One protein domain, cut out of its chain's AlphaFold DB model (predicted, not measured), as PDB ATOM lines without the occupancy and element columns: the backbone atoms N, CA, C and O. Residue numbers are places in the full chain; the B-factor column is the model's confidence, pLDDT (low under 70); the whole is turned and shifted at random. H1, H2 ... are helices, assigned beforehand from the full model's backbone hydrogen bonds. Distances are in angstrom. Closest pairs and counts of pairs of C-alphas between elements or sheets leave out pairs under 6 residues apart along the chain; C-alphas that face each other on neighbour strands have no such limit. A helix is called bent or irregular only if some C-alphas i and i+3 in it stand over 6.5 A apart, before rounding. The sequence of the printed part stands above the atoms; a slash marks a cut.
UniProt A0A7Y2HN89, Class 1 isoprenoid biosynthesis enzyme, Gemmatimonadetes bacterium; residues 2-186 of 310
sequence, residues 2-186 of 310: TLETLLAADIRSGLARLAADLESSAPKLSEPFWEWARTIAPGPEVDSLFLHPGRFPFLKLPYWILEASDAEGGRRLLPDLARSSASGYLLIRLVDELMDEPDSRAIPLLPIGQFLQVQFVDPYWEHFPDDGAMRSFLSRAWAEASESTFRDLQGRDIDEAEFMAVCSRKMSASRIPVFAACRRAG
ATOM      1  N   THR A   2      59.760 -19.869  -4.379       83.50
ATOM      2  CA  THR A   2      59.292 -20.463  -3.109       83.50
ATOM      3  C   THR A   2      58.223 -19.574  -2.466       83.50
ATOM      4  O   THR A   2      58.188 -18.373  -2.752       83.50
ATOM      5  N   LEU A   3      57.381 -20.132  -1.588       82.06
ATOM      6  CA  LEU A   3      56.375 -19.364  -0.843       82.06
ATOM      7  C   LEU A   3      57.005 -18.204  -0.062       82.06
ATOM      8  O   LEU A   3      56.487 -17.096  -0.064       82.06
ATOM      9  N   GLU A   4      58.166 -18.441   0.548       85.81
ATOM     10  CA  GLU A   4      58.912 -17.418   1.284       85.81
ATOM     11  C   GLU A   4      59.383 -16.278   0.378       85.81
ATOM     12  O   GLU A   4      59.313 -15.113   0.761       85.81
ATOM     13  N   THR A   5      59.814 -16.599  -0.848       88.25
ATOM     14  CA  THR A   5      60.212 -15.579  -1.827       88.25
ATOM     15  C   THR A   5      59.011 -14.741  -2.259       88.25
ATOM     16  O   THR A   5      59.130 -13.523  -2.368       88.25
ATOM     17  N   LEU A   6      57.856 -15.382  -2.475       88.44
ATOM     18  CA  LEU A   6      56.613 -14.692  -2.824       88.44
ATOM     19  C   LEU A   6      56.156 -13.774  -1.683       88.44
ATOM     20  O   LEU A   6      55.951 -12.587  -1.905       88.44
ATOM     21  N   LEU A   7      56.081 -14.300  -0.458       90.38
ATOM     22  CA  LEU A   7      55.720 -13.533   0.731       90.38
ATOM     23  C   LEU A   7      56.637 -12.318   0.918       90.38
ATOM     24  O   LEU A   7      56.164 -11.211   1.158       90.38
ATOM     25  N   ALA A   8      57.951 -12.503   0.776       92.69
ATOM     26  CA  ALA A   8      58.901 -11.406   0.906       92.69
ATOM     27  C   ALA A   8      58.774 -10.358  -0.205       92.69
ATOM     28  O   ALA A   8      59.054  -9.183   0.034       92.69
ATOM     29  N   ALA A   9      58.383 -10.762  -1.414       93.69
ATOM     30  CA  ALA A   9      58.085  -9.829  -2.494       93.69
ATOM     31  C   ALA A   9      56.800  -9.039  -2.203       93.69
ATOM     32  O   ALA A   9      56.793  -7.816  -2.339       93.69
ATOM     33  N   ASP A  10      55.749  -9.711  -1.734       94.56
ATOM     34  CA  ASP A  10      54.456  -9.096  -1.432       94.56
ATOM     35  C   ASP A  10      54.519  -8.155  -0.224       94.56
ATOM     36  O   ASP A  10      53.950  -7.067  -0.279       94.56
ATOM     37  N   ILE A  11      55.258  -8.507   0.835       94.81
ATOM     38  CA  ILE A  11      55.496  -7.614   1.983       94.81
ATOM     39  C   ILE A  11      56.213  -6.347   1.522       94.81
ATOM     40  O   ILE A  11      55.763  -5.241   1.818       94.81
ATOM     41  N   ARG A  12      57.307  -6.486   0.763       96.06
ATOM     42  CA  ARG A  12      58.074  -5.332   0.269       96.06
ATOM     43  C   ARG A  12      57.248  -4.456  -0.666       96.06
ATOM     44  O   ARG A  12      57.250  -3.237  -0.522       96.06
ATOM     45  N   SER A  13      56.498  -5.072  -1.576       96.06
ATOM     46  CA  SER A  13      55.563  -4.374  -2.463       96.06
ATOM     47  C   SER A  13      54.465  -3.652  -1.671       96.06
ATOM     48  O   SER A  13      54.182  -2.480  -1.920       96.06
ATOM     49  N   GLY A  14      53.886  -4.313  -0.666       95.88
ATOM     50  CA  GLY A  14      52.870  -3.749   0.215       95.88
ATOM     51  C   GLY A  14      53.373  -2.545   1.009       95.88
ATOM     52  O   GLY A  14      52.690  -1.524   1.051       95.88
ATOM     53  N   LEU A  15      54.581  -2.626   1.575       97.06
ATOM     54  CA  LEU A  15      55.220  -1.515   2.289       97.06
ATOM     55  C   LEU A  15      55.570  -0.352   1.356       97.06
ATOM     56  O   LEU A  15      55.339   0.799   1.715       97.06
ATOM     57  N   ALA A  16      56.059  -0.630   0.144       97.44
ATOM     58  CA  ALA A  16      56.331   0.408  -0.848       97.44
ATOM     59  C   ALA A  16      55.047   1.149  -1.268       97.44
ATOM     60  O   ALA A  16      55.035   2.378  -1.334       97.44
ATOM     61  N   ARG A  17      53.945   0.416  -1.489       97.38
ATOM     62  CA  ARG A  17      52.620   1.007  -1.755       97.38
ATOM     63  C   ARG A  17      52.124   1.833  -0.567       97.38
ATOM     64  O   ARG A  17      51.635   2.938  -0.767       97.38
ATOM     65  N   LEU A  18      52.279   1.323   0.657       97.62
ATOM     66  CA  LEU A  18      51.915   2.041   1.879       97.62
ATOM     67  C   LEU A  18      52.689   3.361   2.009       97.62
ATOM     68  O   LEU A  18      52.095   4.383   2.346       97.62
ATOM     69  N   ALA A  19      53.991   3.348   1.708       97.94
ATOM     70  CA  ALA A  19      54.842   4.534   1.741       97.94
ATOM     71  C   ALA A  19      54.400   5.579   0.710       97.94
ATOM     72  O   ALA A  19      54.224   6.742   1.069       97.94
ATOM     73  N   ALA A  20      54.160   5.154  -0.534       98.00
ATOM     74  CA  ALA A  20      53.696   6.034  -1.604       98.00
ATOM     75  C   ALA A  20      52.326   6.661  -1.289       98.00
ATOM     76  O   ALA A  20      52.126   7.862  -1.477       98.00
ATOM     77  N   ASP A  21      51.392   5.869  -0.757       97.81
ATOM     78  CA  ASP A  21      50.063   6.365  -0.398       97.81
ATOM     79  C   ASP A  21      50.127   7.341   0.782       97.81
ATOM     80  O   ASP A  21      49.400   8.339   0.800       97.81
ATOM     81  N   LEU A  22      51.026   7.109   1.744       97.75
ATOM     82  CA  LEU A  22      51.239   8.027   2.858       97.75
ATOM     83  C   LEU A  22      51.894   9.340   2.411       97.75
ATOM     84  O   LEU A  22      51.461  10.414   2.825       97.75
ATOM     85  N   GLU A  23      52.903   9.273   1.543       98.06
ATOM     86  CA  GLU A  23      53.564  10.451   0.973       98.06
ATOM     87  C   GLU A  23      52.580  11.321   0.177       98.06
ATOM     88  O   GLU A  23      52.590  12.545   0.299       98.06
ATOM     89  N   SER A  24      51.677  10.688  -0.574       98.00
ATOM     90  CA  SER A  24      50.641  11.379  -1.344       98.00
ATOM     91  C   SER A  24      49.548  11.997  -0.460       98.00
ATOM     92  O   SER A  24      49.150  13.146  -0.663       98.00
ATOM     93  N   SER A  25      49.052  11.255   0.538       97.00
ATOM     94  CA  SER A  25      47.873  11.656   1.326       97.00
ATOM     95  C   SER A  25      48.194  12.488   2.572       97.00
ATOM     96  O   SER A  25      47.408  13.363   2.942       97.00
ATOM     97  N   ALA A  26      49.340  12.252   3.215       96.44
ATOM     98  CA  ALA A  26      49.770  12.950   4.425       96.44
ATOM     99  C   ALA A  26      51.303  13.151   4.447       96.44
ATOM    100  O   ALA A  26      51.985  12.654   5.348       96.44
ATOM    101  N   PRO A  27      51.867  13.942   3.511       97.06
ATOM    102  CA  PRO A  27      53.317  14.066   3.314       97.06
ATOM    103  C   PRO A  27      54.086  14.470   4.578       97.06
ATOM    104  O   PRO A  27      55.183  13.978   4.821       97.06
ATOM    105  N   LYS A  28      53.497  15.320   5.431       97.25
ATOM    106  CA  LYS A  28      54.124  15.777   6.686       97.25
ATOM    107  C   LYS A  28      54.266  14.687   7.752       97.25
ATOM    108  O   LYS A  28      55.026  14.878   8.693       97.25
ATOM    109  N   LEU A  29      53.510  13.596   7.638       96.19
ATOM    110  CA  LEU A  29      53.571  12.462   8.562       96.19
ATOM    111  C   LEU A  29      54.444  11.323   8.021       96.19
ATOM    112  O   LEU A  29      54.825  10.458   8.801       96.19
ATOM    113  N   SER A  30      54.767  11.322   6.721       97.56
ATOM    114  CA  SER A  30      55.449  10.205   6.060       97.56
ATOM    115  C   SER A  30      56.837   9.935   6.634       97.56
ATOM    116  O   SER A  30      57.091   8.853   7.159       97.56
ATOM    117  N   GLU A  31      57.728  10.925   6.590       97.50
ATOM    118  CA  GLU A  31      59.104  10.761   7.067       97.50
ATOM    119  C   GLU A  31      59.173  10.427   8.571       97.50
ATOM    120  O   GLU A  31      59.750   9.383   8.890       97.50
ATOM    121  N   PRO A  32      58.511  11.170   9.485       97.50
ATOM    122  CA  PRO A  32      58.511  10.827  10.911       97.50
ATOM    123  C   PRO A  32      57.973   9.422  11.206       97.50
ATOM    124  O   PRO A  32      58.493   8.719  12.074       97.50
ATOM    125  N   PHE A  33      56.943   8.984  10.474       97.81
ATOM    126  CA  PHE A  33      56.393   7.641  10.626       97.81
ATOM    127  C   PHE A  33      57.401   6.562  10.223       97.81
ATOM    128  O   PHE A  33      57.595   5.599  10.962       97.81
ATOM    129  N   TRP A  34      58.065   6.713   9.076       97.31
ATOM    130  CA  TRP A  34      59.043   5.724   8.620       97.31
ATOM    131  C   TRP A  34      60.326   5.735   9.455       97.31
ATOM    132  O   TRP A  34      60.934   4.681   9.637       97.31
ATOM    133  N   GLU A  35      60.729   6.882  10.005       96.69
ATOM    134  CA  GLU A  35      61.791   6.945  11.013       96.69
ATOM    135  C   GLU A  35      61.429   6.143  12.262       96.69
ATOM    136  O   GLU A  35      62.205   5.285  12.682       96.69
ATOM    137  N   TRP A  36      60.229   6.352  12.807       97.00
ATOM    138  CA  TRP A  36      59.728   5.562  13.929       97.00
ATOM    139  C   TRP A  36      59.642   4.066  13.593       97.00
ATOM    140  O   TRP A  36      60.172   3.241  14.338       97.00
ATOM    141  N   ALA A  37      59.088   3.695  12.436       96.50
ATOM    142  CA  ALA A  37      58.948   2.295  12.035       96.50
ATOM    143  C   ALA A  37      60.304   1.567  11.930       96.50
ATOM    144  O   ALA A  37      60.405   0.393  12.286       96.50
ATOM    145  N   ARG A  38      61.369   2.259  11.497       95.81
ATOM    146  CA  ARG A  38      62.735   1.702  11.493       95.81
ATOM    147  C   ARG A  38      63.282   1.475  12.898       95.81
ATOM    148  O   ARG A  38      64.096   0.585  13.087       95.81
ATOM    149  N   THR A  39      62.842   2.250  13.886       94.50
ATOM    150  CA  THR A  39      63.351   2.117  15.260       94.50
ATOM    151  C   THR A  39      62.815   0.895  15.995       94.50
ATOM    152  O   THR A  39      63.481   0.397  16.898       94.50
ATOM    153  N   ILE A  40      61.640   0.403  15.599       92.69
ATOM    154  CA  ILE A  40      61.056  -0.830  16.140       92.69
ATOM    155  C   ILE A  40      61.459  -2.069  15.327       92.69
ATOM    156  O   ILE A  40      61.204  -3.198  15.752       92.69
ATOM    157  N   ALA A  41      62.066  -1.874  14.152       92.25
ATOM    158  CA  ALA A  41      62.526  -2.950  13.291       92.25
ATOM    159  C   ALA A  41      63.817  -3.586  13.843       92.25
ATOM    160  O   ALA A  41      64.719  -2.877  14.285       92.25
ATOM    161  N   PRO A  42      63.954  -4.925  13.805       86.88
ATOM    162  CA  PRO A  42      65.174  -5.600  14.252       86.88
ATOM    163  C   PRO A  42      66.356  -5.432  13.280       86.88
ATOM    164  O   PRO A  42      67.489  -5.746  13.637       86.88
ATOM    165  N   GLY A  43      66.101  -4.998  12.043       88.94
ATOM    166  CA  GLY A  43      67.102  -4.766  11.006       88.94
ATOM    167  C   GLY A  43      67.017  -3.357  10.408       88.94
ATOM    168  O   GLY A  43      66.177  -2.561  10.821       88.94
ATOM    169  N   PRO A  44      67.869  -3.041   9.413       86.50
ATOM    170  CA  PRO A  44      67.930  -1.702   8.813       86.50
ATOM    171  C   PRO A  44      66.654  -1.316   8.050       86.50
ATOM    172  O   PRO A  44      66.349  -0.135   7.909       86.50
ATOM    173  N   GLU A  45      65.910  -2.314   7.575       92.56
ATOM    174  CA  GLU A  45      64.702  -2.151   6.774       92.56
ATOM    175  C   GLU A  45      63.458  -2.565   7.567       92.56
ATOM    176  O   GLU A  45      63.486  -3.515   8.358       92.56
ATOM    177  N   VAL A  46      62.334  -1.881   7.332       93.88
ATOM    178  CA  VAL A  46      61.069  -2.129   8.052       93.88
ATOM    179  C   VAL A  46      60.475  -3.501   7.726       93.88
ATOM    180  O   VAL A  46      59.790  -4.094   8.557       93.88
ATOM    181  N   ASP A  47      60.775  -4.065   6.554       93.56
ATOM    182  CA  ASP A  47      60.328  -5.410   6.178       93.56
ATOM    183  C   ASP A  47      60.872  -6.512   7.110       93.56
ATOM    184  O   ASP A  47      60.238  -7.558   7.277       93.56
ATOM    185  N   SER A  48      61.983  -6.253   7.806       92.38
ATOM    186  CA  SER A  48      62.559  -7.162   8.802       92.38
ATOM    187  C   SER A  48      61.633  -7.438   9.994       92.38
ATOM    188  O   SER A  48      61.744  -8.509  10.599       92.38
ATOM    189  N   LEU A  49      60.668  -6.550  10.282       90.31
ATOM    190  CA  LEU A  49      59.590  -6.795  11.256       90.31
ATOM    191  C   LEU A  49      58.778  -8.049  10.914       90.31
ATOM    192  O   LEU A  49      58.292  -8.747  11.803       90.31
ATOM    193  N   PHE A  50      58.639  -8.332   9.622       91.12
ATOM    194  CA  PHE A  50      57.714  -9.328   9.091       91.12
ATOM    195  C   PHE A  50      58.417 -10.579   8.560       91.12
ATOM    196  O   PHE A  50      57.811 -11.647   8.474       91.12
ATOM    197  N   LEU A  51      59.692 -10.453   8.184       89.81
ATOM    198  CA  LEU A  51      60.445 -11.511   7.509       89.81
ATOM    199  C   LEU A  51      61.287 -12.379   8.443       89.81
ATOM    200  O   LEU A  51      61.756 -13.438   8.025       89.81
ATOM    201  N   HIS A  52      61.471 -11.976   9.699       85.19
ATOM    202  CA  HIS A  52      62.298 -12.743  10.619       85.19
ATOM    203  C   HIS A  52      61.684 -14.137  10.894       85.19
ATOM    204  O   HIS A  52      60.540 -14.234  11.350       85.19
ATOM    205  N   PRO A  53      62.421 -15.242  10.661       80.38
ATOM    206  CA  PRO A  53      61.863 -16.596  10.687       80.38
ATOM    207  C   PRO A  53      61.370 -17.029  12.072       80.38
ATOM    208  O   PRO A  53      60.466 -17.855  12.157       80.38
ATOM    209  N   GLY A  54      61.929 -16.451  13.139       79.50
ATOM    210  CA  GLY A  54      61.537 -16.707  14.527       79.50
ATOM    211  C   GLY A  54      60.381 -15.856  15.064       79.50
ATOM    212  O   GLY A  54      60.069 -15.980  16.240       79.50
ATOM    213  N   ARG A  55      59.776 -14.965  14.264       82.50
ATOM    214  CA  ARG A  55      58.655 -14.120  14.716       82.50
ATOM    215  C   ARG A  55      57.308 -14.813  14.517       82.50
ATOM    216  O   ARG A  55      57.196 -15.779  13.760       82.50
ATOM    217  N   PHE A  56      56.288 -14.264  15.175       83.44
ATOM    218  CA  PHE A  56      54.901 -14.690  15.041       83.44
ATOM    219  C   PHE A  56      54.478 -14.751  13.553       83.44
ATOM    220  O   PHE A  56      54.567 -13.742  12.847       83.44
ATOM    221  N   PRO A  57      53.990 -15.894  13.041       86.88
ATOM    222  CA  PRO A  57      53.759 -16.118  11.614       86.88
ATOM    223  C   PRO A  57      52.454 -15.494  11.075       86.88
ATOM    224  O   PRO A  57      51.862 -16.048  10.150       86.88
ATOM    225  N   PHE A  58      51.980 -14.351  11.593       86.19
ATOM    226  CA  PHE A  58      50.659 -13.802  11.213       86.19
ATOM    227  C   PHE A  58      50.526 -13.530   9.711       86.19
ATOM    228  O   PHE A  58      49.475 -13.785   9.133       86.19
ATOM    229  N   LEU A  59      51.601 -13.072   9.066       89.56
ATOM    230  CA  LEU A  59      51.644 -12.850   7.620       89.56
ATOM    231  C   LEU A  59      51.830 -14.136   6.808       89.56
ATOM    232  O   LEU A  59      51.496 -14.153   5.631       89.56
ATOM    233  N   LYS A  60      52.328 -15.219   7.417       92.00
ATOM    234  CA  LYS A  60      52.531 -16.516   6.748       92.00
ATOM    235  C   LYS A  60      51.254 -17.355   6.721       92.00
ATOM    236  O   LYS A  60      51.025 -18.087   5.763       92.00
ATOM    237  N   LEU A  61      50.400 -17.232   7.739       93.50
ATOM    238  CA  LEU A  61      49.191 -18.054   7.864       93.50
ATOM    239  C   LEU A  61      48.226 -17.918   6.670       93.50
ATOM    240  O   LEU A  61      47.831 -18.954   6.132       93.50
ATOM    241  N   PRO A  62      47.885 -16.707   6.176       93.88
ATOM    242  CA  PRO A  62      47.059 -16.570   4.975       93.88
ATOM    243  C   PRO A  62      47.663 -17.244   3.741       93.88
ATOM    244  O   PRO A  62      46.932 -17.802   2.925       93.88
ATOM    245  N   TYR A  63      48.994 -17.229   3.619       91.88
ATOM    246  CA  TYR A  63      49.715 -17.861   2.513       91.88
ATOM    247  C   TYR A  63      49.596 -19.381   2.577       91.88
ATOM    248  O   TYR A  63      49.216 -19.991   1.581       91.88
ATOM    249  N   TRP A  64      49.828 -19.986   3.746       92.06
ATOM    250  CA  TRP A  64      49.678 -21.435   3.930       92.06
ATOM    251  C   TRP A  64      48.243 -21.916   3.681       92.06
ATOM    252  O   TRP A  64      48.047 -22.990   3.118       92.06
ATOM    253  N   ILE A  65      47.244 -21.110   4.051       92.50
ATOM    254  CA  ILE A  65      45.831 -21.404   3.777       92.50
ATOM    255  C   ILE A  65      45.539 -21.368   2.275       92.50
ATOM    256  O   ILE A  65      44.920 -22.287   1.737       92.50
ATOM    257  N   LEU A  66      45.953 -20.295   1.598       89.88
ATOM    258  CA  LEU A  66      45.587 -20.068   0.201       89.88
ATOM    259  C   LEU A  66      46.385 -20.947  -0.764       89.88
ATOM    260  O   LEU A  66      45.812 -21.399  -1.756       89.88
ATOM    261  N   GLU A  67      47.644 -21.259  -0.455       81.19
ATOM    262  CA  GLU A  67      48.457 -22.211  -1.222       81.19
ATOM    263  C   GLU A  67      47.814 -23.604  -1.253       81.19
ATOM    264  O   GLU A  67      47.729 -24.213  -2.316       81.19
ATOM    265  N   ALA A  68      47.273 -24.073  -0.124       72.31
ATOM    266  CA  ALA A  68      46.640 -25.389  -0.039       72.31
ATOM    267  C   ALA A  68      45.310 -25.490  -0.815       72.31
ATOM    268  O   ALA A  68      44.797 -26.590  -1.016       72.31
ATOM    269  N   SER A  69      44.729 -24.356  -1.224       70.38
ATOM    270  CA  SER A  69      43.373 -24.288  -1.788       70.38
ATOM    271  C   SER A  69      43.302 -24.201  -3.321       70.38
ATOM    272  O   SER A  69      42.202 -24.278  -3.862       70.38
ATOM    273  N   ASP A  70      44.438 -24.004  -4.010       65.31
ATOM    274  CA  ASP A  70      44.557 -23.760  -5.470       65.31
ATOM    275  C   ASP A  70      43.544 -22.740  -6.044       65.31
ATOM    276  O   ASP A  70      43.183 -22.739  -7.221       65.31
ATOM    277  N   ALA A  71      43.048 -21.833  -5.200       65.12
ATOM    278  CA  ALA A  71      42.079 -20.839  -5.618       65.12
ATOM    279  C   ALA A  71      42.796 -19.736  -6.411       65.12
ATOM    280  O   ALA A  71      43.542 -18.939  -5.841       65.12
ATOM    281  N   GLU A  72      42.507 -19.612  -7.709       67.25
ATOM    282  CA  GLU A  72      42.985 -18.507  -8.564       67.25
ATOM    283  C   GLU A  72      42.675 -17.125  -7.944       67.25
ATOM    284  O   GLU A  72      43.454 -16.175  -8.028       67.25
ATOM    285  N   GLY A  73      41.552 -17.016  -7.223       66.06
ATOM    286  CA  GLY A  73      41.193 -15.821  -6.455       66.06
ATOM    287  C   GLY A  73      42.065 -15.561  -5.219       66.06
ATOM    288  O   GLY A  73      42.145 -14.418  -4.777       66.06
ATOM    289  N   GLY A  74      42.727 -16.583  -4.674       76.38
ATOM    290  CA  GLY A  74      43.628 -16.481  -3.527       76.38
ATOM    291  C   GLY A  74      44.897 -15.695  -3.845       76.38
ATOM    292  O   GLY A  74      45.277 -14.825  -3.068       76.38
ATOM    293  N   ARG A  75      45.499 -15.898  -5.027       79.19
ATOM    294  CA  ARG A  75      46.738 -15.192  -5.416       79.19
ATOM    295  C   ARG A  75      46.563 -13.675  -5.504       79.19
ATOM    296  O   ARG A  75      47.484 -12.945  -5.168       79.19
ATOM    297  N   ARG A  76      45.383 -13.200  -5.921       86.19
ATOM    298  CA  ARG A  76      45.074 -11.758  -5.981       86.19
ATOM    299  C   ARG A  76      44.850 -11.128  -4.609       86.19
ATOM    300  O   ARG A  76      45.047  -9.933  -4.467       86.19
ATOM    301  N   LEU A  77      44.444 -11.922  -3.622       91.38
ATOM    302  CA  LEU A  77      44.170 -11.451  -2.265       91.38
ATOM    303  C   LEU A  77      45.461 -11.287  -1.440       91.38
ATOM    304  O   LEU A  77      45.531 -10.417  -0.577       91.38
ATOM    305  N   LEU A  78      46.485 -12.106  -1.702       91.81
ATOM    306  CA  LEU A  78      47.708 -12.171  -0.894       91.81
ATOM    307  C   LEU A  78      48.475 -10.837  -0.774       91.81
ATOM    308  O   LEU A  78      48.742 -10.442   0.363       91.81
ATOM    309  N   PRO A  79      48.766 -10.091  -1.862       93.19
ATOM    310  CA  PRO A  79      49.484  -8.820  -1.747       93.19
ATOM    311  C   PRO A  79      48.734  -7.782  -0.903       93.19
ATOM    312  O   PRO A  79      49.345  -7.029  -0.141       93.19
ATOM    313  N   ASP A  80      47.403  -7.756  -1.002       95.31
ATOM    314  CA  ASP A  80      46.585  -6.816  -0.238       95.31
ATOM    315  C   ASP A  80      46.435  -7.249   1.225       95.31
ATOM    316  O   ASP A  80      46.458  -6.394   2.110       95.31
ATOM    317  N   LEU A  81      46.381  -8.557   1.518       95.00
ATOM    318  CA  LEU A  81      46.462  -9.053   2.897       95.00
ATOM    319  C   LEU A  81      47.821  -8.767   3.535       95.00
ATOM    320  O   LEU A  81      47.861  -8.453   4.725       95.00
ATOM    321  N   ALA A  82      48.918  -8.851   2.773       94.25
ATOM    322  CA  ALA A  82      50.250  -8.523   3.271       94.25
ATOM    323  C   ALA A  82      50.329  -7.048   3.688       94.25
ATOM    324  O   ALA A  82      50.688  -6.735   4.825       94.25
ATOM    325  N   ARG A  83      49.897  -6.144   2.799       96.00
ATOM    326  CA  ARG A  83      49.804  -4.705   3.079       96.00
ATOM    327  C   ARG A  83      48.858  -4.395   4.244       96.00
ATOM    328  O   ARG A  83      49.233  -3.641   5.144       96.00
ATOM    329  N   SER A  84      47.650  -4.961   4.228       96.88
ATOM    330  CA  SER A  84      46.646  -4.782   5.283       96.88
ATOM    331  C   SER A  84      47.232  -5.183   6.630       96.88
ATOM    332  O   SER A  84      47.318  -4.362   7.539       96.88
ATOM    333  N   SER A  85      47.734  -6.414   6.742       95.88
ATOM    334  CA  SER A  85      48.247  -6.945   8.004       95.88
ATOM    335  C   SER A  85      49.478  -6.182   8.495       95.88
ATOM    336  O   SER A  85      49.594  -5.958   9.696       95.88
ATOM    337  N   ALA A  86      50.364  -5.728   7.600       95.69
ATOM    338  CA  ALA A  86      51.471  -4.845   7.971       95.69
ATOM    339  C   ALA A  86      50.968  -3.507   8.539       95.69
ATOM    340  O   ALA A  86      51.466  -3.050   9.564       95.69
ATOM    341  N   SER A  87      49.937  -2.916   7.926       97.31
ATOM    342  CA  SER A  87      49.316  -1.670   8.403       97.31
ATOM    343  C   SER A  87      48.663  -1.853   9.776       97.31
ATOM    344  O   SER A  87      48.886  -1.049  10.679       97.31
ATOM    345  N   GLY A  88      47.914  -2.946   9.961       96.12
ATOM    346  CA  GLY A  88      47.302  -3.300  11.243       96.12
ATOM    347  C   GLY A  88      48.342  -3.568  12.334       96.12
ATOM    348  O   GLY A  88      48.189  -3.086  13.451       96.12
ATOM    349  N   TYR A  89      49.431  -4.268  12.006       95.25
ATOM    350  CA  TYR A  89      50.541  -4.501  12.932       95.25
ATOM    351  C   TYR A  89      51.215  -3.192  13.359       95.25
ATOM    352  O   TYR A  89      51.405  -2.970  14.551       95.25
ATOM    353  N   LEU A  90      51.539  -2.306  12.411       96.19
ATOM    354  CA  LEU A  90      52.156  -1.010  12.716       96.19
ATOM    355  C   LEU A  90      51.229  -0.135  13.571       96.19
ATOM    356  O   LEU A  90      51.704   0.541  14.476       96.19
ATOM    357  N   LEU A  91      49.914  -0.194  13.343       96.69
ATOM    358  CA  LEU A  91      48.937   0.494  14.185       96.69
ATOM    359  C   LEU A  91      48.930  -0.053  15.615       96.69
ATOM    360  O   LEU A  91      48.991   0.726  16.559       96.69
ATOM    361  N   ILE A  92      48.894  -1.376  15.778       93.88
ATOM    362  CA  ILE A  92      48.931  -2.013  17.102       93.88
ATOM    363  C   ILE A  92      50.222  -1.640  17.835       93.88
ATOM    364  O   ILE A  92      50.152  -1.179  18.965       93.88
ATOM    365  N   ARG A  93      51.387  -1.726  17.177       93.75
ATOM    366  CA  ARG A  93      52.673  -1.364  17.799       93.75
ATOM    367  C   ARG A  93      52.749   0.106  18.195       93.75
ATOM    368  O   ARG A  93      53.310   0.409  19.239       93.75
ATOM    369  N   LEU A  94      52.176   1.000  17.389       95.56
ATOM    370  CA  LEU A  94      52.075   2.414  17.741       95.56
ATOM    371  C   LEU A  94      51.215   2.613  18.992       95.56
ATOM    372  O   LEU A  94      51.608   3.350  19.888       95.56
ATOM    373  N   VAL A  95      50.047   1.969  19.056       94.00
ATOM    374  CA  VAL A  95      49.167   2.060  20.228       94.00
ATOM    375  C   VAL A  95      49.849   1.474  21.463       94.00
ATOM    376  O   VAL A  95      49.823   2.121  22.503       94.00
ATOM    377  N   ASP A  96      50.490   0.312  21.347       90.56
ATOM    378  CA  ASP A  96      51.210  -0.321  22.454       90.56
ATOM    379  C   ASP A  96      52.318   0.597  22.993       90.56
ATOM    380  O   ASP A  96      52.367   0.836  24.193       90.56
ATOM    381  N   GLU A  97      53.150   1.193  22.127       92.12
ATOM    382  CA  GLU A  97      54.211   2.117  22.561       92.12
ATOM    383  C   GLU A  97      53.642   3.347  23.285       92.12
ATOM    384  O   GLU A  97      54.155   3.750  24.323       92.12
ATOM    385  N   LEU A  98      52.545   3.923  22.783       92.06
ATOM    386  CA  LEU A  98      51.884   5.065  23.429       92.06
ATOM    387  C   LEU A  98      51.276   4.719  24.791       92.06
ATOM    388  O   LEU A  98      51.154   5.591  25.651       92.06
ATOM    389  N   MET A  99      50.842   3.474  24.961       87.88
ATOM    390  CA  MET A  99      50.228   2.999  26.195       87.88
ATOM    391  C   MET A  99      51.271   2.575  27.233       87.88
ATOM    392  O   MET A  99      51.068   2.813  28.424       87.88
ATOM    393  N   ASP A 100      52.383   1.995  26.783       85.00
ATOM    394  CA  ASP A 100      53.485   1.548  27.634       85.00
ATOM    395  C   ASP A 100      54.408   2.716  28.047       85.00
ATOM    396  O   ASP A 100      54.998   2.683  29.131       85.00
ATOM    397  N   GLU A 101      54.511   3.775  27.232       87.44
ATOM    398  CA  GLU A 101      55.427   4.903  27.446       87.44
ATOM    399  C   GLU A 101      54.698   6.269  27.415       87.44
ATOM    400  O   GLU A 101      54.521   6.865  26.347       87.44
ATOM    401  N   PRO A 102      54.332   6.842  28.582       80.81
ATOM    402  CA  PRO A 102      53.604   8.117  28.662       80.81
ATOM    403  C   PRO A 102      54.308   9.323  28.018       80.81
ATOM    404  O   PRO A 102      53.639  10.278  27.630       80.81
ATOM    405  N   ASP A 103      55.637   9.274  27.894       87.06
ATOM    406  CA  ASP A 103      56.475  10.307  27.269       87.06
ATOM    407  C   ASP A 103      57.010   9.867  25.888       87.06
ATOM    408  O   ASP A 103      58.027  10.380  25.408       87.06
ATOM    409  N   SER A 104      56.348   8.897  25.243       90.25
ATOM    410  CA  SER A 104      56.793   8.328  23.971       90.25
ATOM    411  C   SER A 104      56.979   9.394  22.888       90.25
ATOM    412  O   SER A 104      56.112  10.232  22.611       90.25
ATOM    413  N   ARG A 105      58.089   9.278  22.153       90.12
ATOM    414  CA  ARG A 105      58.335  10.049  20.924       90.12
ATOM    415  C   ARG A 105      57.314   9.774  19.818       90.12
ATOM    416  O   ARG A 105      57.297  10.503  18.830       90.12
ATOM    417  N   ALA A 106      56.497   8.732  19.958       94.25
ATOM    418  CA  ALA A 106      55.463   8.368  19.005       94.25
ATOM    419  C   ALA A 106      54.167   9.180  19.186       94.25
ATOM    420  O   ALA A 106      53.308   9.138  18.307       94.25
ATOM    421  N   ILE A 107      54.016   9.973  20.262       95.38
ATOM    422  CA  ILE A 107      52.817  10.808  20.502       95.38
ATOM    423  C   ILE A 107      52.448  11.682  19.288       95.38
ATOM    424  O   ILE A 107      51.281  11.665  18.881       95.38
ATOM    425  N   PRO A 108      53.388  12.402  18.636       96.00
ATOM    426  CA  PRO A 108      53.084  13.191  17.440       96.00
ATOM    427  C   PRO A 108      52.584  12.362  16.247       96.00
ATOM    428  O   PRO A 108      52.001  12.926  15.321       96.00
ATOM    429  N   LEU A 109      52.799  11.042  16.255       96.94
ATOM    430  CA  LEU A 109      52.370  10.128  15.200       96.94
ATOM    431  C   LEU A 109      50.937   9.638  15.382       96.94
ATOM    432  O   LEU A 109      50.407   9.072  14.437       96.94
ATOM    433  N   LEU A 110      50.261   9.890  16.511       95.25
ATOM    434  CA  LEU A 110      48.886   9.423  16.748       95.25
ATOM    435  C   LEU A 110      47.912   9.653  15.562       95.25
ATOM    436  O   LEU A 110      47.134   8.743  15.258       95.25
ATOM    437  N   PRO A 111      47.952  10.785  14.820       96.75
ATOM    438  CA  PRO A 111      47.110  10.974  13.636       96.75
ATOM    439  C   PRO A 111      47.308   9.927  12.526       96.75
ATOM    440  O   PRO A 111      46.359   9.643  11.792       96.75
ATOM    441  N   ILE A 112      48.495   9.309  12.417       97.38
ATOM    442  CA  ILE A 112      48.774   8.227  11.457       97.38
ATOM    443  C   ILE A 112      47.869   7.017  11.691       97.38
ATOM    444  O   ILE A 112      47.604   6.259  10.760       97.38
ATOM    445  N   GLY A 113      47.355   6.841  12.913       96.62
ATOM    446  CA  GLY A 113      46.530   5.690  13.246       96.62
ATOM    447  C   GLY A 113      45.261   5.611  12.400       96.62
ATOM    448  O   GLY A 113      44.854   4.523  12.006       96.62
ATOM    449  N   GLN A 114      44.689   6.758  12.017       96.62
ATOM    450  CA  GLN A 114      43.539   6.804  11.109       96.62
ATOM    451  C   GLN A 114      43.909   6.315   9.708       96.62
ATOM    452  O   GLN A 114      43.167   5.538   9.109       96.62
ATOM    453  N   PHE A 115      45.073   6.729   9.204       98.00
ATOM    454  CA  PHE A 115      45.583   6.261   7.921       98.00
ATOM    455  C   PHE A 115      45.818   4.748   7.958       98.00
ATOM    456  O   PHE A 115      45.257   4.030   7.136       98.00
ATOM    457  N   LEU A 116      46.560   4.241   8.946       98.12
ATOM    458  CA  LEU A 116      46.842   2.806   9.072       98.12
ATOM    459  C   LEU A 116      45.567   1.968   9.233       98.12
ATOM    460  O   LEU A 116      45.487   0.882   8.664       98.12
ATOM    461  N   GLN A 117      44.556   2.481   9.939       96.81
ATOM    462  CA  GLN A 117      43.254   1.827  10.063       96.81
ATOM    463  C   GLN A 117      42.569   1.662   8.702       96.81
ATOM    464  O   GLN A 117      42.059   0.584   8.402       96.81
ATOM    465  N   VAL A 118      42.555   2.710   7.875       97.31
ATOM    466  CA  VAL A 118      41.987   2.655   6.519       97.31
ATOM    467  C   VAL A 118      42.751   1.633   5.677       97.31
ATOM    468  O   VAL A 118      42.147   0.728   5.108       97.31
ATOM    469  N   GLN A 119      44.086   1.688   5.703       97.62
ATOM    470  CA  GLN A 119      44.939   0.751   4.965       97.62
ATOM    471  C   GLN A 119      44.797  -0.702   5.430       97.62
ATOM    472  O   GLN A 119      44.959  -1.633   4.639       97.62
ATOM    473  N   PHE A 120      44.474  -0.905   6.706       97.19
ATOM    474  CA  PHE A 120      44.133  -2.211   7.240       97.19
ATOM    475  C   PHE A 120      42.775  -2.695   6.714       97.19
ATOM    476  O   PHE A 120      42.680  -3.831   6.251       97.19
ATOM    477  N   VAL A 121      41.727  -1.868   6.769       96.62
ATOM    478  CA  VAL A 121      40.344  -2.314   6.529       96.62
ATOM    479  C   VAL A 121      39.962  -2.379   5.044       96.62
ATOM    480  O   VAL A 121      39.251  -3.306   4.648       96.62
ATOM    481  N   ASP A 122      40.420  -1.430   4.227       95.94
ATOM    482  CA  ASP A 122      39.958  -1.247   2.842       95.94
ATOM    483  C   ASP A 122      40.039  -2.513   1.972       95.94
ATOM    484  O   ASP A 122      39.040  -2.834   1.313       95.94
ATOM    485  N   PRO A 123      41.126  -3.314   2.014       95.19
ATOM    486  CA  PRO A 123      41.194  -4.559   1.252       95.19
ATOM    487  C   PRO A 123      40.043  -5.527   1.535       95.19
ATOM    488  O   PRO A 123      39.575  -6.226   0.639       95.19
ATOM    489  N   TYR A 124      39.534  -5.574   2.766       96.12
ATOM    490  CA  TYR A 124      38.428  -6.469   3.092       96.12
ATOM    491  C   TYR A 124      37.109  -5.999   2.466       96.12
ATOM    492  O   TYR A 124      36.279  -6.831   2.105       96.12
ATOM    493  N   TRP A 125      36.913  -4.692   2.287       95.12
ATOM    494  CA  TRP A 125      35.736  -4.149   1.600       95.12
ATOM    495  C   TRP A 125      35.790  -4.355   0.094       95.12
ATOM    496  O   TRP A 125      34.759  -4.657  -0.506       95.12
ATOM    497  N   GLU A 126      36.977  -4.252  -0.495       94.88
ATOM    498  CA  GLU A 126      37.181  -4.513  -1.917       94.88
ATOM    499  C   GLU A 126      36.991  -5.997  -2.253       94.88
ATOM    500  O   GLU A 126      36.279  -6.352  -3.194       94.88
ATOM    501  N   HIS A 127      37.594  -6.885  -1.460       94.75
ATOM    502  CA  HIS A 127      37.598  -8.318  -1.750       94.75
ATOM    503  C   HIS A 127      36.332  -9.048  -1.286       94.75
ATOM    504  O   HIS A 127      36.075 -10.156  -1.768       94.75
ATOM    505  N   PHE A 128      35.549  -8.454  -0.377       95.25
ATOM    506  CA  PHE A 128      34.343  -9.049   0.213       95.25
ATOM    507  C   PHE A 128      33.159  -8.051   0.317       95.25
ATOM    508  O   PHE A 128      32.606  -7.862   1.406       95.25
ATOM    509  N   PRO A 129      32.726  -7.416  -0.792       94.06
ATOM    510  CA  PRO A 129      31.774  -6.299  -0.760       94.06
ATOM    511  C   PRO A 129      30.415  -6.667  -0.145       94.06
ATOM    512  O   PRO A 129      29.903  -5.924   0.695       94.06
ATOM    513  N   ASP A 130      29.878  -7.844  -0.465       95.12
ATOM    514  CA  ASP A 130      28.555  -8.296  -0.002       95.12
ATOM    515  C   ASP A 130      28.630  -9.366   1.103       95.12
ATOM    516  O   ASP A 130      27.644 -10.028   1.431       95.12
ATOM    517  N   ASP A 131      29.806  -9.558   1.709       95.19
ATOM    518  CA  ASP A 131      30.009 -10.571   2.743       95.19
ATOM    519  C   ASP A 131      29.702 -10.015   4.142       95.19
ATOM    520  O   ASP A 131      30.568  -9.503   4.863       95.19
ATOM    521  N   GLY A 132      28.440 -10.144   4.557       95.62
ATOM    522  CA  GLY A 132      28.003  -9.751   5.900       95.62
ATOM    523  C   GLY A 132      28.739 -10.483   7.033       95.62
ATOM    524  O   GLY A 132      28.899  -9.919   8.121       95.62
ATOM    525  N   ALA A 133      29.234 -11.704   6.792       96.06
ATOM    526  CA  ALA A 133      29.984 -12.465   7.787       96.06
ATOM    527  C   ALA A 133      31.405 -11.913   7.957       96.06
ATOM    528  O   ALA A 133      31.832 -11.712   9.094       96.06
ATOM    529  N   MET A 134      32.100 -11.596   6.857       96.75
ATOM    530  CA  MET A 134      33.411 -10.930   6.894       96.75
ATOM    531  C   MET A 134      33.323  -9.568   7.586       96.75
ATOM    532  O   MET A 134      34.109  -9.295   8.493       96.75
ATOM    533  N   ARG A 135      32.321  -8.750   7.228       95.69
ATOM    534  CA  ARG A 135      32.058  -7.452   7.876       95.69
ATOM    535  C   ARG A 135      31.882  -7.603   9.386       95.69
ATOM    536  O   ARG A 135      32.576  -6.952  10.162       95.69
ATOM    537  N   SER A 136      30.999  -8.512   9.799       96.88
ATOM    538  CA  SER A 136      30.711  -8.753  11.218       96.88
ATOM    539  C   SER A 136      31.920  -9.293  11.984       96.88
ATOM    540  O   SER A 136      32.122  -8.928  13.142       96.88
ATOM    541  N   PHE A 137      32.712 -10.169  11.360       97.38
ATOM    542  CA  PHE A 137      33.914 -10.730  11.969       97.38
ATOM    543  C   PHE A 137      34.994  -9.663  12.150       97.38
ATOM    544  O   PHE A 137      35.512  -9.523  13.253       97.38
ATOM    545  N   LEU A 138      35.279  -8.875  11.106       96.38
ATOM    546  CA  LEU A 138      36.274  -7.803  11.141       96.38
ATOM    547  C   LEU A 138      35.970  -6.791  12.247       96.38
ATOM    548  O   LEU A 138      36.834  -6.523  13.080       96.38
ATOM    549  N   SER A 139      34.739  -6.270  12.302       95.06
ATOM    550  CA  SER A 139      34.362  -5.278  13.316       95.06
ATOM    551  C   SER A 139      34.476  -5.828  14.737       95.06
ATOM    552  O   SER A 139      34.974  -5.138  15.622       95.06
ATOM    553  N   ARG A 140      34.047  -7.077  14.958       95.88
ATOM    554  CA  ARG A 140      34.112  -7.707  16.282       95.88
ATOM    555  C   ARG A 140      35.550  -7.985  16.704       95.88
ATOM    556  O   ARG A 140      35.931  -7.601  17.800       95.88
ATOM    557  N   ALA A 141      36.337  -8.611  15.835       94.88
ATOM    558  CA  ALA A 141      37.722  -8.963  16.125       94.88
ATOM    559  C   ALA A 141      38.583  -7.715  16.384       94.88
ATOM    560  O   ALA A 141      39.425  -7.724  17.277       94.88
ATOM    561  N   TRP A 142      38.337  -6.621  15.657       93.19
ATOM    562  CA  TRP A 142      39.031  -5.359  15.903       93.19
ATOM    563  C   TRP A 142      38.640  -4.730  17.247       93.19
ATOM    564  O   TRP A 142      39.512  -4.337  18.017       93.19
ATOM    565  N   ALA A 143      37.342  -4.701  17.572       93.00
ATOM    566  CA  ALA A 143      36.870  -4.206  18.865       93.00
ATOM    567  C   ALA A 143      37.394  -5.049  20.043       93.00
ATOM    568  O   ALA A 143      37.788  -4.499  21.068       93.00
ATOM    569  N   GLU A 144      37.442  -6.376  19.889       92.62
ATOM    570  CA  GLU A 144      38.037  -7.287  20.873       92.62
ATOM    571  C   GLU A 144      39.528  -7.012  21.090       92.62
ATOM    572  O   GLU A 144      39.976  -7.040  22.235       92.62
ATOM    573  N   ALA A 145      40.281  -6.724  20.021       90.31
ATOM    574  CA  ALA A 145      41.692  -6.362  20.129       90.31
ATOM    575  C   ALA A 145      41.864  -5.057  20.926       90.31
ATOM    576  O   ALA A 145      42.646  -5.025  21.871       90.31
ATOM    577  N   SER A 146      41.074  -4.019  20.621       89.62
ATOM    578  CA  SER A 146      41.115  -2.745  21.358       89.62
ATOM    579  C   SER A 146      40.755  -2.899  22.841       89.62
ATOM    580  O   SER A 146      41.432  -2.345  23.705       89.62
ATOM    581  N   GLU A 147      39.709  -3.670  23.148       90.31
ATOM    582  CA  GLU A 147      39.308  -3.968  24.530       90.31
ATOM    583  C   GLU A 147      40.394  -4.759  25.273       90.31
ATOM    584  O   GLU A 147      40.618  -4.523  26.460       90.31
ATOM    585  N   SER A 148      41.084  -5.685  24.592       87.25
ATOM    586  CA  SER A 148      42.208  -6.422  25.178       87.25
ATOM    587  C   SER A 148      43.335  -5.478  25.571       87.25
ATOM    588  O   SER A 148      43.689  -5.448  26.745       87.25
ATOM    589  N   THR A 149      43.814  -4.654  24.631       86.12
ATOM    590  CA  THR A 149      44.884  -3.675  24.880       86.12
ATOM    591  C   THR A 149      44.546  -2.759  26.058       86.12
ATOM    592  O   THR A 149      45.402  -2.468  26.888       86.12
ATOM    593  N   PHE A 150      43.284  -2.337  26.192       86.25
ATOM    594  CA  PHE A 150      42.866  -1.522  27.334       86.25
ATOM    595  C   PHE A 150      42.898  -2.284  28.669       86.25
ATOM    596  O   PHE A 150      43.331  -1.732  29.681       86.25
ATOM    597  N   ARG A 151      42.449  -3.547  28.696       83.62
ATOM    598  CA  ARG A 151      42.470  -4.377  29.916       83.62
ATOM    599  C   ARG A 151      43.880  -4.730  30.360       83.62
ATOM    600  O   ARG A 151      44.133  -4.738  31.561       83.62
ATOM    601  N   ASP A 152      44.778  -4.979  29.413       80.25
ATOM    602  CA  ASP A 152      46.188  -5.265  29.689       80.25
ATOM    603  C   ASP A 152      46.842  -4.184  30.556       80.25
ATOM    604  O   ASP A 152      47.589  -4.499  31.478       80.25
ATOM    605  N   LEU A 153      46.482  -2.915  30.349       78.00
ATOM    606  CA  LEU A 153      46.988  -1.793  31.149       78.00
ATOM    607  C   LEU A 153      46.452  -1.756  32.580       78.00
ATOM    608  O   LEU A 153      47.030  -1.105  33.452       78.00
ATOM    609  N   GLN A 154      45.315  -2.402  32.829       78.50
ATOM    610  CA  GLN A 154      44.680  -2.429  34.145       78.50
ATOM    611  C   GLN A 154      45.157  -3.607  34.999       78.50
ATOM    612  O   GLN A 154      45.068  -3.535  36.230       78.50
ATOM    613  N   GLY A 155      45.659  -4.672  34.368       73.88
ATOM    614  CA  GLY A 155      46.124  -5.880  35.043       73.88
ATOM    615  C   GLY A 155      47.335  -5.594  35.929       73.88
ATOM    616  O   GLY A 155      48.374  -5.147  35.456       73.88
ATOM    617  N   ARG A 156      47.216  -5.845  37.237       76.00
ATOM    618  CA  ARG A 156      48.335  -5.711  38.198       76.00
ATOM    619  C   ARG A 156      48.746  -7.033  38.838       76.00
ATOM    620  O   ARG A 156      49.901  -7.180  39.237       76.00
ATOM    621  N   ASP A 157      47.809  -7.972  38.931       87.94
ATOM    622  CA  ASP A 157      47.995  -9.303  39.503       87.94
ATOM    623  C   ASP A 157      47.247 -10.322  38.640       87.94
ATOM    624  O   ASP A 157      46.059 -10.560  38.831       87.94
ATOM    625  N   ILE A 158      47.948 -10.867  37.647       91.50
ATOM    626  CA  ILE A 158      47.368 -11.709  36.601       91.50
ATOM    627  C   ILE A 158      47.375 -13.168  37.076       91.50
ATOM    628  O   ILE A 158      48.418 -13.714  37.474       91.50
ATOM    629  N   ASP A 159      46.214 -13.819  37.064       93.25
ATOM    630  CA  ASP A 159      46.095 -15.264  37.288       93.25
ATOM    631  C   ASP A 159      46.083 -16.059  35.968       93.25
ATOM    632  O   ASP A 159      46.122 -15.493  34.875       93.25
ATOM    633  N   GLU A 160      46.074 -17.394  36.049       92.69
ATOM    634  CA  GLU A 160      46.101 -18.238  34.845       92.69
ATOM    635  C   GLU A 160      44.843 -18.048  33.981       92.69
ATOM    636  O   GLU A 160      44.930 -18.069  32.756       92.69
ATOM    637  N   ALA A 161      43.670 -17.846  34.586       91.81
ATOM    638  CA  ALA A 161      42.425 -17.691  33.840       91.81
ATOM    639  C   ALA A 161      42.382 -16.345  33.101       91.81
ATOM    640  O   ALA A 161      41.994 -16.297  31.929       91.81
ATOM    641  N   GLU A 162      42.817 -15.274  33.763       90.44
ATOM    642  CA  GLU A 162      42.963 -13.945  33.180       90.44
ATOM    643  C   GLU A 162      44.006 -13.949  32.062       90.44
ATOM    644  O   GLU A 162      43.700 -13.507  30.954       90.44
ATOM    645  N   PHE A 163      45.180 -14.543  32.306       91.56
ATOM    646  CA  PHE A 163      46.229 -14.702  31.298       91.56
ATOM    647  C   PHE A 163      45.691 -15.366  30.026       91.56
ATOM    648  O   PHE A 163      45.825 -14.824  28.928       91.56
ATOM    649  N   MET A 164      45.010 -16.508  30.165       90.69
ATOM    650  CA  MET A 164      44.444 -17.234  29.024       90.69
ATOM    651  C   MET A 164      43.380 -16.410  28.282       90.69
ATOM    652  O   MET A 164      43.342 -16.406  27.047       90.69
ATOM    653  N   ALA A 165      42.523 -15.692  29.014       85.31
ATOM    654  CA  ALA A 165      41.481 -14.859  28.421       85.31
ATOM    655  C   ALA A 165      42.063 -13.672  27.637       85.31
ATOM    656  O   ALA A 165      41.604 -13.396  26.528       85.31
ATOM    657  N   VAL A 166      43.080 -13.008  28.186       84.62
ATOM    658  CA  VAL A 166      43.779 -11.876  27.566       84.62
ATOM    659  C   VAL A 166      44.562 -12.317  26.329       84.62
ATOM    660  O   VAL A 166      44.363 -11.753  25.253       84.62
ATOM    661  N   CYS A 167      45.371 -13.378  26.428       84.62
ATOM    662  CA  CYS A 167      46.182 -13.872  25.308       84.62
ATOM    663  C   CYS A 167      45.332 -14.179  24.072       84.62
ATOM    664  O   CYS A 167      45.660 -13.773  22.959       84.62
ATOM    665  N   SER A 168      44.189 -14.846  24.270       75.69
ATOM    666  CA  SER A 168      43.281 -15.171  23.165       75.69
ATOM    667  C   SER A 168      42.710 -13.932  22.457       75.69
ATOM    668  O   SER A 168      42.307 -14.029  21.300       75.69
ATOM    669  N   ARG A 169      42.650 -12.772  23.126       81.25
ATOM    670  CA  ARG A 169      42.068 -11.529  22.589       81.25
ATOM    671  C   ARG A 169      43.109 -10.579  22.013       81.25
ATOM    672  O   ARG A 169      42.812  -9.922  21.018       81.25
ATOM    673  N   LYS A 170      44.340 -10.573  22.533       79.06
ATOM    674  CA  LYS A 170      45.475  -9.874  21.900       79.06
ATOM    675  C   LYS A 170      45.676 -10.307  20.451       79.06
ATOM    676  O   LYS A 170      45.965  -9.498  19.574       79.06
ATOM    677  N   MET A 171      45.423 -11.583  20.171       83.44
ATOM    678  CA  MET A 171      45.526 -12.126  18.821       83.44
ATOM    679  C   MET A 171      44.319 -11.819  17.928       83.44
ATOM    680  O   MET A 171      44.358 -12.171  16.746       83.44
ATOM    681  N   SER A 172      43.258 -11.165  18.424       87.00
ATOM    682  CA  SER A 172      42.013 -10.985  17.663       87.00
ATOM    683  C   SER A 172      42.230 -10.262  16.331       87.00
ATOM    684  O   SER A 172      41.667 -10.685  15.323       87.00
ATOM    685  N   ALA A 173      43.115  -9.264  16.263       88.50
ATOM    686  CA  ALA A 173      43.439  -8.605  14.995       88.50
ATOM    687  C   ALA A 173      44.084  -9.566  13.975       88.50
ATOM    688  O   ALA A 173      43.726  -9.556  12.797       88.50
ATOM    689  N   SER A 174      44.970 -10.462  14.428       91.62
ATOM    690  CA  SER A 174      45.630 -11.462  13.570       91.62
ATOM    691  C   SER A 174      44.667 -12.524  13.018       91.62
ATOM    692  O   SER A 174      44.934 -13.134  11.981       91.62
ATOM    693  N   ARG A 175      43.502 -12.708  13.660       95.69
ATOM    694  CA  ARG A 175      42.446 -13.611  13.182       95.69
ATOM    695  C   ARG A 175      41.773 -13.111  11.904       95.69
ATOM    696  O   ARG A 175      41.252 -13.923  11.146       95.69
ATOM    697  N   ILE A 176      41.765 -11.799  11.654       97.19
ATOM    698  CA  ILE A 176      41.071 -11.177  10.516       97.19
ATOM    699  C   ILE A 176      41.634 -11.656   9.163       97.19
ATOM    700  O   ILE A 176      40.852 -12.198   8.374       97.19
ATOM    701  N   PRO A 177      42.947 -11.548   8.875       96.62
ATOM    702  CA  PRO A 177      43.499 -12.031   7.607       96.62
ATOM    703  C   PRO A 177      43.389 -13.556   7.454       96.62
ATOM    704  O   PRO A 177      43.169 -14.046   6.347       96.62
ATOM    705  N   VAL A 178      43.463 -14.318   8.553       96.56
ATOM    706  CA  VAL A 178      43.249 -15.778   8.544       96.56
ATOM    707  C   VAL A 178      41.806 -16.127   8.195       96.56
ATOM    708  O   VAL A 178      41.563 -16.986   7.347       96.56
ATOM    709  N   PHE A 179      40.835 -15.431   8.785       97.31
ATOM    710  CA  PHE A 179      39.427 -15.613   8.454       97.31
ATOM    711  C   PHE A 179      39.153 -15.266   6.985       97.31
ATOM    712  O   PHE A 179      38.515 -16.054   6.289       97.31
ATOM    713  N   ALA A 180      39.696 -14.151   6.484       96.69
ATOM    714  CA  ALA A 180      39.581 -13.760   5.078       96.69
ATOM    715  C   ALA A 180      40.165 -14.821   4.125       96.69
ATOM    716  O   ALA A 180      39.531 -15.180   3.130       96.69
ATOM    717  N   ALA A 181      41.337 -15.372   4.451       95.50
ATOM    718  CA  ALA A 181      41.955 -16.450   3.686       95.50
ATOM    719  C   ALA A 181      41.097 -17.727   3.691       95.50
ATOM    720  O   ALA A 181      40.821 -18.275   2.624       95.50
ATOM    721  N   CYS A 182      40.582 -18.154   4.850       95.25
ATOM    722  CA  CYS A 182      39.677 -19.305   4.946       95.25
ATOM    723  C   CYS A 182      38.384 -19.097   4.146       95.25
ATOM    724  O   CYS A 182      37.954 -19.999   3.424       95.25
ATOM    725  N   ARG A 183      37.785 -17.896   4.221       94.44
ATOM    726  CA  ARG A 183      36.603 -17.514   3.427       94.44
ATOM    727  C   ARG A 183      36.884 -17.624   1.933       94.44
ATOM    728  O   ARG A 183      36.077 -18.201   1.210       94.44
ATOM    729  N   ARG A 184      38.033 -17.111   1.479       93.75
ATOM    730  CA  ARG A 184      38.451 -17.163   0.072       93.75
ATOM    731  C   ARG A 184      38.739 -18.588  -0.405       93.75
ATOM    732  O   ARG A 184      38.386 -18.913  -1.533       93.75
ATOM    733  N   ALA A 185      39.342 -19.418   0.445       92.44
ATOM    734  CA  ALA A 185      39.615 -20.830   0.177       92.44
ATOM    735  C   ALA A 185      38.364 -21.726   0.269       92.44
ATOM    736  O   ALA A 185      38.414 -22.887  -0.122       92.44
ATOM    737  N   GLY A 186      37.247 -21.221   0.807       92.25
ATOM    738  CA  GLY A 186      36.034 -22.014   1.016       92.25
ATOM    739  C   GLY A 186      36.170 -23.079   2.112       92.25
ATOM    740  O   GLY A 186      35.432 -24.064   2.098       92.25
TER     741      GLY A 186
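Overview. This is residues 2 to 186 of the 310 residues of the protein "Class 1 isoprenoid biosynthesis enzyme" of Gemmatimonadetes bacterium (UniProt A0A7Y2HN89). A long helix, H5, runs through the middle of the model, and H6, H9, H7 and H5 itself make an up-and-down bundle of four roughly aligned helices. H1 crosses H5 on another side and H2 folds back from the end of H1, while H4 packs on H5 and H9, and H8 lies beyond the bundle, joined to it by H7 and a one-residue link to H9. The printed part has 185 residues with nine named helices, H1 to H9 in order along the chain, and no named strand; the class is all helix. The whole is compact, with a radius of gyration of the C-alphas of 16.6 A and a rounded outline of 48 by 43 by 34 A.

Arrangement. Begin with H5, residues 72 to 100, the hub, which touches four other helices and has a kink of 35 degrees near residue 79. H6, residues 112 to 127, touches it most closely at the C-alphas of Ser 84 and Phe 120, 4.1 A apart; this helical hairpin has a shallow tilt of 23 degrees, opposite ways. H9, residues 172 to 185, touches H5 at a shallow tilt of 4 degrees, opposite ways, the closest C-alphas being those of Leu 81 and Pro 177 at 6.3 A. H7, residues 132 to 152, touches H9 at a shallow tilt of 20 degrees, opposite ways, with the closest C-alphas those of Ala 141 and Ser 172 at 5.0 A. H5, H6, H7 and H9 form the bundle, up and down, each running against the one before it. Now look at H1, residues 3 to 25: it touches residues 78 to 87 of H5 alone, at a steep tilt of 63 degrees, the same way, with the C-alphas of Gly 14 and Arg 83 closest at 4.3 A. H2, residues 27 to 40, forms a helical hairpin with H1 and touches its residues 19 to 23 alone, at a tilt of 36 degrees, only just steep; the C-alphas of Glu 23 and Ser 30 are closest at 5.4 A. H4, residues 61 to 67, touches H9 at the C-alphas of Pro 62 and Ala 181, 5.3 A apart and the closest pair, and touches H5 at residues 74 to 81 alone, with the C-alphas of Leu 66 and Gly 74 closest at 5.5 A. H8, residues 160 to 170, touches H7 at its residues 144 to 152 alone, at a steep tilt of 50 degrees, with the C-alphas of Ala 145 and Lys 170 closest at 5.5 A. H3, residues 48 to 51, touches no helix, but is near H1, H2 and H5. In H1, H4 and H7 every O i to N i+4 pair is within hydrogen-bond range, against 8 of 10 in H2, 21 of 25 in H5, 9 of 12 in H6, 6 of 7 in H8 and 7 of 10 in H9; H3 is too short for such a pair.

Along the chain. Find C-alpha 72 at (42.985, -18.507, -8.564); from there H5 runs 42.7 A to C-alpha 100 at (53.485, 1.548, 27.634). H1 starts at C-alpha 3, at (56.375, -19.364, -0.843), and is 32.2 A long, and H7 is 30.3 A. H6 is 23.9 A, H2 is 21.1 A and H9 is 20.2 A, ending at C-alpha 185 at (39.615, -20.830, 0.177). H8 is 15.4 A, H4 10.0 A and H3 5.0 A. H2, H5 and H6 are irregular: C-alphas 28 and 31 are 7.1 A apart, 120 and 123 also 7.1 A, and 76 and 79 are 6.8 A, only just so in H5.

Size, cuts and confidence. The two C-alphas farthest apart are those of Glu 72 and Asp 157, at 49.2 A. The printed part has no cut, and the link from H5 to H6, 11 residues, is the long one. The mean pLDDT of the printed part is 91.3; look for low confidence at residues 70 to 73, which are under 70.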